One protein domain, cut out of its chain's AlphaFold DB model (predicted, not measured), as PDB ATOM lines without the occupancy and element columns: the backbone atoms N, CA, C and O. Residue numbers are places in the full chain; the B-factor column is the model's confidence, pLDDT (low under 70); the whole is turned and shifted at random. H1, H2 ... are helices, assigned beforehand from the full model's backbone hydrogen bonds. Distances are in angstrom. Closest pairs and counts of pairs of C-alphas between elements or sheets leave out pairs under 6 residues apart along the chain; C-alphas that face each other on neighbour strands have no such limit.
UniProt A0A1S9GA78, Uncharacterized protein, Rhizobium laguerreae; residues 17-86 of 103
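This is residues 17 to 86 of the 103 residues of an uncharacterized protein of Rhizobium laguerreae (UniProt A0A1S9GA78). One long helix, H1, runs through the middle, with H2 and H3 along one side of it and H4 and H5 along the other. H3, H4 and H5 pack crosswise on H1, while H2 folds back from its last residues. The printed part has 70 residues with five named helices, in the order H1 H2 H3 H4 H5, and no named strand: all helix. It is compact, with a radius of gyration of the C-alphas of 11.8 A, and spans 30 by 25 by 16 A.

Find C-alpha 17 at (-40.476, -11.674, 5.076); from there H1, residues 17 to 33, runs 24.4 A to C-alpha 33 at (-49.944, 10.850, 4.546). Next come H2, residues 39 to 49, 15.6 A long, and H3, residues 52 to 61, 14.1 A long. H4, residues 65 to 73, measures 12.3 A, and H5, residues 76 to 85, measures 13.9 A and ends at C-alpha 85, (-54.456, 4.760, -4.233).

Start at the hub, H1, which touches the four other helices. Its residues 25 to 32 alone touch H5, at a steep tilt of 61 degrees; the closest C-alphas, of Leu 29 and Ala 83, are 5.1 A apart. H1 touches H4 at a steep tilt of 66 degrees, closest at the C-alphas of Cys 18 and Cys 68, 5.5 A. It touches H3 at a steep tilt of 57 degrees, closest at the C-alphas of His 19 and Thr 60, 6.1 A. With residues 30 to 33 alone H1 only just touches H2, with 3 pairs of C-alphas within 8 A, the closest being Val 33 and Glu 39, 5.2 A; the two form a helical hairpin at 36 degrees, only just steep. H2 and H3 only just touch, with 3 pairs of C-alphas within 8 A, and only at the corner, where the closest C-alphas, of Ser 49 and Lys 55, are 5.4 A apart. H3 and H5 are apart. In H1, H2, H3, H4 and H5 every O i to N i+4 pair is within hydrogen-bond range.

Look to the C-alphas of Gly 35 and Lys 65 for the two farthest apart, 32.8 A. The printed part has no cut, and its four links between helices are tight. Mean pLDDT of the printed part is 87.0; residue 86 is under 70.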
ATOM      1  N   GLU A  17     -40.653 -12.510   6.262       82.94
ATOM      2  CA  GLU A  17     -40.476 -11.674   5.076       82.94
ATOM      3  C   GLU A  17     -41.753 -10.893   4.746       82.94
ATOM      4  O   GLU A  17     -41.698  -9.702   4.439       82.94
ATOM      5  N   CYS A  18     -42.918 -11.527   4.893       87.06
ATOM      6  CA  CYS A  18     -44.214 -10.887   4.715       87.06
ATOM      7  C   CYS A  18     -44.460  -9.770   5.722       87.06
ATOM      8  O   CYS A  18     -44.953  -8.690   5.389       87.06
ATOM      9  N   HIS A  19     -44.093 -10.037   6.974       89.69
ATOM     10  CA  HIS A  19     -44.190  -9.072   8.059       89.69
ATOM     11  C   HIS A  19     -43.305  -7.856   7.783       89.69
ATOM     12  O   HIS A  19     -43.754  -6.714   7.879       89.69
ATOM     13  N   GLN A  20     -42.070  -8.096   7.339       89.75
ATOM     14  CA  GLN A  20     -41.139  -7.038   6.963       89.75
ATOM     15  C   GLN A  20     -41.641  -6.215   5.768       89.75
ATOM     16  O   GLN A  20     -41.603  -4.985   5.828       89.75
ATOM     17  N   ALA A  21     -42.143  -6.860   4.713       89.94
ATOM     18  CA  ALA A  21     -42.682  -6.174   3.538       89.94
ATOM     19  C   ALA A  21     -43.920  -5.331   3.891       89.94
ATOM     20  O   ALA A  21     -44.041  -4.176   3.480       89.94
ATOM     21  N   THR A  22     -44.800  -5.859   4.745       91.69
ATOM     22  CA  THR A  22     -45.971  -5.126   5.251       91.69
ATOM     23  C   THR A  22     -45.554  -3.925   6.101       91.69
ATOM     24  O   THR A  22     -46.150  -2.853   5.989       91.69
ATOM     25  N   ARG A  23     -44.491  -4.054   6.907       92.12
ATOM     26  CA  ARG A  23     -43.931  -2.937   7.683       92.12
ATOM     27  C   ARG A  23     -43.392  -1.839   6.773       92.12
ATOM     28  O   ARG A  23     -43.658  -0.669   7.031       92.12
ATOM     29  N   GLN A  24     -42.660  -2.201   5.719       91.38
ATOM     30  CA  GLN A  24     -42.160  -1.238   4.733       91.38
ATOM     31  C   GLN A  24     -43.314  -0.500   4.052       91.38
ATOM     32  O   GLN A  24     -43.317   0.728   4.013       91.38
ATOM     33  N   TYR A  25     -44.335  -1.233   3.606       91.31
ATOM     34  CA  TYR A  25     -45.537  -0.648   3.016       91.31
ATOM     35  C   TYR A  25     -46.249   0.328   3.968       91.31
ATOM     36  O   TYR A  25     -46.594   1.442   3.573       91.31
ATOM     37  N   LEU A  26     -46.429  -0.051   5.237       90.06
ATOM     38  CA  LEU A  26     -47.058   0.808   6.243       90.06
ATOM     39  C   LEU A  26     -46.212   2.054   6.557       90.06
ATOM     40  O   LEU A  26     -46.767   3.131   6.767       90.06
ATOM     41  N   GLY A  27     -44.883   1.931   6.543       91.06
ATOM     42  CA  GLY A  27     -43.963   3.066   6.655       91.06
ATOM     43  C   GLY A  27     -44.141   4.064   5.510       91.06
ATOM     44  O   GLY A  27     -44.350   5.247   5.764       91.06
ATOM     45  N   LEU A  28     -44.170   3.573   4.266       90.19
ATOM     46  CA  LEU A  28     -44.426   4.405   3.085       90.19
ATOM     47  C   LEU A  28     -45.792   5.090   3.163       90.19
ATOM     48  O   LEU A  28     -45.897   6.272   2.859       90.19
ATOM     49  N   LEU A  29     -46.834   4.388   3.617       87.56
ATOM     50  CA  LEU A  29     -48.146   4.998   3.826       87.56
ATOM     51  C   LEU A  29     -48.068   6.180   4.800       87.56
ATOM     52  O   LEU A  29     -48.615   7.239   4.508       87.56
ATOM     53  N   LEU A  30     -47.387   6.016   5.935       89.19
ATOM     54  CA  LEU A  30     -47.247   7.070   6.942       89.19
ATOM     55  C   LEU A  30     -46.446   8.270   6.432       89.19
ATOM     56  O   LEU A  30     -46.826   9.402   6.724       89.19
ATOM     57  N   GLU A  31     -45.389   8.032   5.652       90.00
ATOM     58  CA  GLU A  31     -44.648   9.093   4.961       90.00
ATOM     59  C   GLU A  31     -45.552   9.855   3.984       90.00
ATOM     60  O   GLU A  31     -45.601  11.082   4.008       90.00
ATOM     61  N   GLU A  32     -46.310   9.138   3.150       85.81
ATOM     62  CA  GLU A  32     -47.170   9.731   2.121       85.81
ATOM     63  C   GLU A  32     -48.356  10.514   2.700       85.81
ATOM     64  O   GLU A  32     -48.855  11.450   2.068       85.81
ATOM     65  N   VAL A  33     -48.835  10.143   3.892       85.31
ATOM     66  CA  VAL A  33     -49.944  10.850   4.546       85.31
ATOM     67  C   VAL A  33     -49.510  11.951   5.495       85.31
ATOM     68  O   VAL A  33     -50.377  12.709   5.934       85.31
ATOM     69  N   GLN A  34     -48.220  12.074   5.804       87.19
ATOM     70  CA  GLN A  34     -47.723  13.088   6.725       87.19
ATOM     71  C   GLN A  34     -48.096  14.503   6.254       87.19
ATOM     72  O   GLN A  34     -47.957  14.860   5.086       87.19
ATOM     73  N   GLY A  35     -48.606  15.330   7.168       80.94
ATOM     74  CA  GLY A  35     -49.073  16.686   6.878       80.94
ATOM     75  C   GLY A  35     -50.396  16.750   6.109       80.94
ATOM     76  O   GLY A  35     -50.864  17.843   5.791       80.94
ATOM     77  N   THR A  36     -51.029  15.610   5.812       82.50
ATOM     78  CA  THR A  36     -52.352  15.555   5.181       82.50
ATOM     79  C   THR A  36     -53.453  15.350   6.223       82.50
ATOM     80  O   THR A  36     -53.216  14.893   7.340       82.50
ATOM     81  N   ARG A  37     -54.711  15.590   5.835       80.94
ATOM     82  CA  ARG A  37     -55.883  15.276   6.674       80.94
ATOM     83  C   ARG A  37     -56.023  13.783   7.021       80.94
ATOM     84  O   ARG A  37     -56.796  13.447   7.912       80.94
ATOM     85  N   PHE A  38     -55.320  12.893   6.311       81.81
ATOM     86  CA  PHE A  38     -55.371  11.446   6.536       81.81
ATOM     87  C   PHE A  38     -54.412  10.979   7.634       81.81
ATOM     88  O   PHE A  38     -54.654   9.934   8.231       81.81
ATOM     89  N   GLU A  39     -53.378  11.763   7.954       84.81
ATOM     90  CA  GLU A  39     -52.446  11.464   9.045       84.81
ATOM     91  C   GLU A  39     -53.155  11.163  10.380       84.81
ATOM     92  O   GLU A  39     -52.918  10.088  10.938       84.81
ATOM     93  N   PRO A  40     -54.059  12.023  10.905       84.56
ATOM     94  CA  PRO A  40     -54.749  11.735  12.163       84.56
ATOM     95  C   PRO A  40     -55.691  10.527  12.069       84.56
ATOM     96  O   PRO A  40     -55.915   9.854  13.073       84.56
ATOM     97  N   ILE A  41     -56.232  10.226  10.884       84.06
ATOM     98  CA  ILE A  41     -57.122   9.077  10.672       84.06
ATOM     99  C   ILE A  41     -56.323   7.778  10.785       84.06
ATOM    100  O   ILE A  41     -56.713   6.884  11.532       84.06
ATOM    101  N   ILE A  42     -55.182   7.698  10.097       84.81
ATOM    102  CA  ILE A  42     -54.306   6.522  10.129       84.81
ATOM    103  C   ILE A  42     -53.687   6.348  11.518       84.81
ATOM    104  O   ILE A  42     -53.655   5.234  12.034       84.81
ATOM    105  N   LYS A  43     -53.265   7.437  12.174       88.31
ATOM    106  CA  LYS A  43     -52.773   7.381  13.560       88.31
ATOM    107  C   LYS A  43     -53.830   6.833  14.518       88.31
ATOM    108  O   LYS A  43     -53.537   5.907  15.270       88.31
ATOM    109  N   LYS A  44     -55.065   7.336  14.440       86.31
ATOM    110  CA  LYS A  44     -56.178   6.856  15.269       86.31
ATOM    111  C   LYS A  44     -56.498   5.382  15.015       86.31
ATOM    112  O   LYS A  44     -56.804   4.658  15.956       86.31
ATOM    113  N   ASP A  45     -56.440   4.938  13.765       85.06
ATOM    114  CA  ASP A  45     -56.651   3.534  13.403       85.06
ATOM    115  C   ASP A  45     -55.549   2.622  13.979       85.06
ATOM    116  O   ASP A  45     -55.850   1.587  14.571       85.06
ATOM    117  N   ILE A  46     -54.281   3.045  13.919       87.44
ATOM    118  CA  ILE A  46     -53.160   2.331  14.555       87.44
ATOM    119  C   ILE A  46     -53.337   2.262  16.079       87.44
ATOM    120  O   ILE A  46     -53.134   1.206  16.684       87.44
ATOM    121  N   GLU A  47     -53.722   3.370  16.711       90.88
ATOM    122  CA  GLU A  47     -54.007   3.417  18.148       90.88
ATOM    123  C   GLU A  47     -55.173   2.493  18.522       90.88
ATOM    124  O   GLU A  47     -55.071   1.745  19.495       90.88
ATOM    125  N   ALA A  48     -56.244   2.473  17.722       87.12
ATOM    126  CA  ALA A  48     -57.408   1.615  17.934       87.12
ATOM    127  C   ALA A  48     -57.075   0.117  17.822       87.12
ATOM    128  O   ALA A  48     -57.619  -0.686  18.582       87.12
ATOM    129  N   SER A  49     -56.140  -0.266  16.945       87.94
ATOM    130  CA  SER A  49     -55.603  -1.634  16.898       87.94
ATOM    131  C   SER A  49     -54.784  -1.993  18.148       87.94
ATOM    132  O   SER A  49     -54.590  -3.173  18.439       87.94
ATOM    133  N   GLY A  50     -54.341  -1.019  18.949       90.94
ATOM    134  CA  GLY A  50     -53.468  -1.225  20.109       90.94
ATOM    135  C   GLY A  50     -51.985  -1.014  19.800       90.94
ATOM    136  O   GLY A  50     -51.132  -1.594  20.471       90.94
ATOM    137  N   GLY A  51     -51.678  -0.206  18.782       91.94
ATOM    138  CA  GLY A  51     -50.324   0.183  18.398       91.94
ATOM    139  C   GLY A  51     -49.840  -0.440  17.087       91.94
ATOM    140  O   GLY A  51     -50.478  -1.316  16.500       91.94
ATOM    141  N   MET A  52     -48.668   0.022  16.638       89.44
ATOM    142  CA  MET A  52     -48.101  -0.293  15.319       89.44
ATOM    143  C   MET A  52     -47.916  -1.793  15.083       89.44
ATOM    144  O   MET A  52     -48.349  -2.315  14.062       89.44
ATOM    145  N   GLU A  53     -47.308  -2.500  16.035       90.06
ATOM    146  CA  GLU A  53     -47.028  -3.934  15.890       90.06
ATOM    147  C   GLU A  53     -48.309  -4.764  15.803       90.06
ATOM    148  O   GLU A  53     -48.393  -5.717  15.031       90.06
ATOM    149  N   LYS A  54     -49.350  -4.377  16.547       89.00
ATOM    150  CA  LYS A  54     -50.631  -5.076  16.488       89.00
ATOM    151  C   LYS A  54     -51.359  -4.790  15.176       89.00
ATOM    152  O   LYS A  54     -51.855  -5.731  14.560       89.00
ATOM    153  N   LYS A  55     -51.321  -3.545  14.686       89.00
ATOM    154  CA  LYS A  55     -51.821  -3.198  13.347       89.00
ATOM    155  C   LYS A  55     -51.095  -3.980  12.248       89.00
ATOM    156  O   LYS A  55     -51.738  -4.510  11.347       89.00
ATOM    157  N   LEU A  56     -49.773  -4.095  12.346       90.38
ATOM    158  CA  LEU A  56     -48.942  -4.847  11.410       90.38
ATOM    159  C   LEU A  56     -49.304  -6.340  11.402       90.38
ATOM    160  O   LEU A  56     -49.505  -6.917  10.335       90.38
ATOM    161  N   ASN A  57     -49.472  -6.954  12.574       88.81
ATOM    162  CA  ASN A  57     -49.918  -8.345  12.686       88.81
ATOM    163  C   ASN A  57     -51.337  -8.541  12.124       88.81
ATOM    164  O   ASN A  57     -51.600  -9.512  11.412       88.81
ATOM    165  N   GLU A  58     -52.254  -7.606  12.390       89.38
ATOM    166  CA  GLU A  58     -53.614  -7.621  11.841       89.38
ATOM    167  C   GLU A  58     -53.622  -7.512  10.314       89.38
ATOM    168  O   GLU A  58     -54.365  -8.237   9.658       89.38
ATOM    169  N   MET A  59     -52.793  -6.640   9.736       87.62
ATOM    170  CA  MET A  59     -52.661  -6.515   8.284       87.62
ATOM    171  C   MET A  59     -52.074  -7.787   7.685       87.62
ATOM    172  O   MET A  59     -52.674  -8.373   6.790       87.62
ATOM    173  N   THR A  60     -50.951  -8.255   8.225       87.81
ATOM    174  CA  THR A  60     -50.238  -9.391   7.639       87.81
ATOM    175  C   THR A  60     -51.028 -10.698   7.767       87.81
ATOM    176  O   THR A  60     -51.025 -11.507   6.848       87.81
ATOM    177  N   SER A  61     -51.785 -10.892   8.853       86.06
ATOM    178  CA  SER A  61     -52.661 -12.069   9.020       86.06
ATOM    179  C   SER A  61     -53.842 -12.116   8.043       86.06
ATOM    180  O   SER A  61     -54.433 -13.177   7.849       86.06
ATOM    181  N   ARG A  62     -54.192 -10.982   7.424       84.69
ATOM    182  CA  ARG A  62     -55.247 -10.879   6.405       84.69
ATOM    183  C   ARG A  62     -54.704 -10.923   4.977       84.69
ATOM    184  O   ARG A  62     -55.505 -10.955   4.048       84.69
ATOM    185  N   MET A  63     -53.382 -10.907   4.797       84.06
ATOM    186  CA  MET A  63     -52.771 -10.952   3.472       84.06
ATOM    187  C   MET A  63     -52.772 -12.365   2.911       84.06
ATOM    188  O   MET A  63     -52.430 -13.335   3.592       84.06
ATOM    189  N   SER A  64     -53.126 -12.477   1.634       87.00
ATOM    190  CA  SER A  64     -52.885 -13.702   0.889       87.00
ATOM    191  C   SER A  64     -51.388 -13.866   0.595       87.00
ATOM    192  O   SER A  64     -50.589 -12.930   0.706       87.00
ATOM    193  N   LYS A  65     -50.992 -15.073   0.175       83.75
ATOM    194  CA  LYS A  65     -49.623 -15.323  -0.301       83.75
ATOM    195  C   LYS A  65     -49.266 -14.447  -1.506       83.75
ATOM    196  O   LYS A  65     -48.116 -14.031  -1.617       83.75
ATOM    197  N   ASP A  66     -50.243 -14.137  -2.355       87.38
ATOM    198  CA  ASP A  66     -50.040 -13.328  -3.557       87.38
ATOM    199  C   ASP A  66     -49.852 -11.846  -3.207       87.38
ATOM    200  O   ASP A  66     -48.938 -11.212  -3.730       87.38
ATOM    201  N   ASP A  67     -50.628 -11.314  -2.255       87.94
ATOM    202  CA  ASP A  67     -50.451  -9.939  -1.754       87.94
ATOM    203  C   ASP A  67     -49.062  -9.756  -1.136       87.94
ATOM    204  O   ASP A  67     -48.377  -8.757  -1.355       87.94
ATOM    205  N   CYS A  68     -48.628 -10.765  -0.385       88.62
ATOM    206  CA  CYS A  68     -47.317 -10.800   0.230       88.62
ATOM    207  C   CYS A  68     -46.187 -10.833  -0.810       88.62
ATOM    208  O   CYS A  68     -45.230 -10.058  -0.733       88.62
ATOM    209  N   ALA A  69     -46.308 -11.707  -1.814       89.50
ATOM    210  CA  ALA A  69     -45.357 -11.804  -2.916       89.50
ATOM    211  C   ALA A  69     -45.288 -10.498  -3.721       89.50
ATOM    212  O   ALA A  69     -44.199 -10.076  -4.122       89.50
ATOM    213  N   PHE A  70     -46.426  -9.827  -3.909       90.06
ATOM    214  CA  PHE A  70     -46.474  -8.504  -4.515       90.06
ATOM    215  C   PHE A  70     -45.707  -7.481  -3.675       90.06
ATOM    216  O   PHE A  70     -44.816  -6.828  -4.209       90.06
ATOM    217  N   LEU A  71     -45.973  -7.374  -2.367       91.12
ATOM    218  CA  LEU A  71     -45.267  -6.406  -1.517       91.12
ATOM    219  C   LEU A  71     -43.749  -6.619  -1.495       91.12
ATOM    220  O   LEU A  71     -43.003  -5.647  -1.458       91.12
ATOM    221  N   MET A  72     -43.288  -7.871  -1.534       89.81
ATOM    222  CA  MET A  72     -41.857  -8.193  -1.536       89.81
ATOM    223  C   MET A  72     -41.151  -7.880  -2.862       89.81
ATOM    224  O   MET A  72     -39.941  -7.668  -2.868       89.81
ATOM    225  N   SER A  73     -41.871  -7.903  -3.987       90.75
ATOM    226  CA  SER A  73     -41.279  -7.779  -5.330       90.75
ATOM    227  C   SER A  73     -41.564  -6.445  -6.015       90.75
ATOM    228  O   SER A  73     -40.860  -6.074  -6.957       90.75
ATOM    229  N   ALA A  74     -42.585  -5.716  -5.564       90.75
ATOM    230  CA  ALA A  74     -42.970  -4.447  -6.149       90.75
ATOM    231  C   ALA A  74     -41.889  -3.376  -5.906       90.75
ATOM    232  O   ALA A  74     -41.364  -3.256  -4.797       90.75
ATOM    233  N   PRO A  75     -41.570  -2.545  -6.916       91.12
ATOM    234  CA  PRO A  75     -40.698  -1.399  -6.708       91.12
ATOM    235  C   PRO A  75     -41.353  -0.400  -5.746       91.12
ATOM    236  O   PRO A  75     -42.576  -0.251  -5.725       91.12
ATOM    237  N   GLU A  76     -40.539   0.353  -5.005       88.12
ATOM    238  CA  GLU A  76     -41.026   1.332  -4.022       88.12
ATOM    239  C   GLU A  76     -42.030   2.331  -4.625       88.12
ATOM    240  O   GLU A  76     -43.021   2.675  -3.988       88.12
ATOM    241  N   SER A  77     -41.841   2.748  -5.882       86.75
ATOM    242  CA  SER A  77     -42.781   3.631  -6.587       86.75
ATOM    243  C   SER A  77     -44.180   3.022  -6.739       86.75
ATOM    244  O   SER A  77     -45.177   3.727  -6.584       86.75
ATOM    245  N   ALA A  78     -44.271   1.713  -6.990       88.44
ATOM    246  CA  ALA A  78     -45.538   0.995  -7.030       88.44
ATOM    247  C   ALA A  78     -46.146   0.870  -5.628       88.44
ATOM    248  O   ALA A  78     -47.351   1.052  -5.478       88.44
ATOM    249  N   LEU A  79     -45.324   0.645  -4.596       88.44
ATOM    250  CA  LEU A  79     -45.778   0.600  -3.202       88.44
ATOM    251  C   LEU A  79     -46.308   1.958  -2.715       88.44
ATOM    252  O   LEU A  79     -47.374   2.006  -2.108       88.44
ATOM    253  N   ARG A  80     -45.632   3.066  -3.041       86.00
ATOM    254  CA  ARG A  80     -46.104   4.439  -2.773       86.00
ATOM    255  C   ARG A  80     -47.398   4.753  -3.526       86.00
ATOM    256  O   ARG A  80     -48.338   5.322  -2.964       86.00
ATOM    257  N   SER A  81     -47.486   4.340  -4.792       86.00
ATOM    258  CA  SER A  81     -48.719   4.474  -5.575       86.00
ATOM    259  C   SER A  81     -49.861   3.668  -4.955       86.00
ATOM    260  O   SER A  81     -50.970   4.181  -4.843       86.00
ATOM    261  N   LEU A  82     -49.604   2.435  -4.509       83.25
ATOM    262  CA  LEU A  82     -50.598   1.597  -3.842       83.25
ATOM    263  C   LEU A  82     -51.059   2.241  -2.527       83.25
ATOM    264  O   LEU A  82     -52.261   2.416  -2.329       83.25
ATOM    265  N   ALA A  83     -50.115   2.672  -1.687       81.62
ATOM    266  CA  ALA A  83     -50.387   3.312  -0.402       81.62
ATOM    267  C   ALA A  83     -51.296   4.539  -0.545       81.62
ATOM    268  O   ALA A  83     -52.180   4.770   0.275       81.62
ATOM    269  N   THR A  84     -51.124   5.301  -1.625       74.69
ATOM    270  CA  THR A  84     -51.925   6.502  -1.882       74.69
ATOM    271  C   THR A  84     -53.189   6.244  -2.698       74.69
ATOM    272  O   THR A  84     -54.118   7.040  -2.609       74.69
ATOM    273  N   SER A  85     -53.270   5.136  -3.443       75.69
ATOM    274  CA  SER A  85     -54.456   4.760  -4.233       75.69
ATOM    275  C   SER A  85     -55.675   4.413  -3.373       75.69
ATOM    276  O   SER A  85     -56.807   4.642  -3.791       75.69
ATOM    277  N   GLY A  86     -55.446   3.901  -2.159       63.88
ATOM    278  CA  GLY A  86     -56.497   3.630  -1.174       63.88
ATOM    279  C   GLY A  86     -56.979   4.872  -0.418       63.88
ATOM    280  O   GLY A  86     -57.953   4.793   0.330       63.88
TER     281      GLY A  86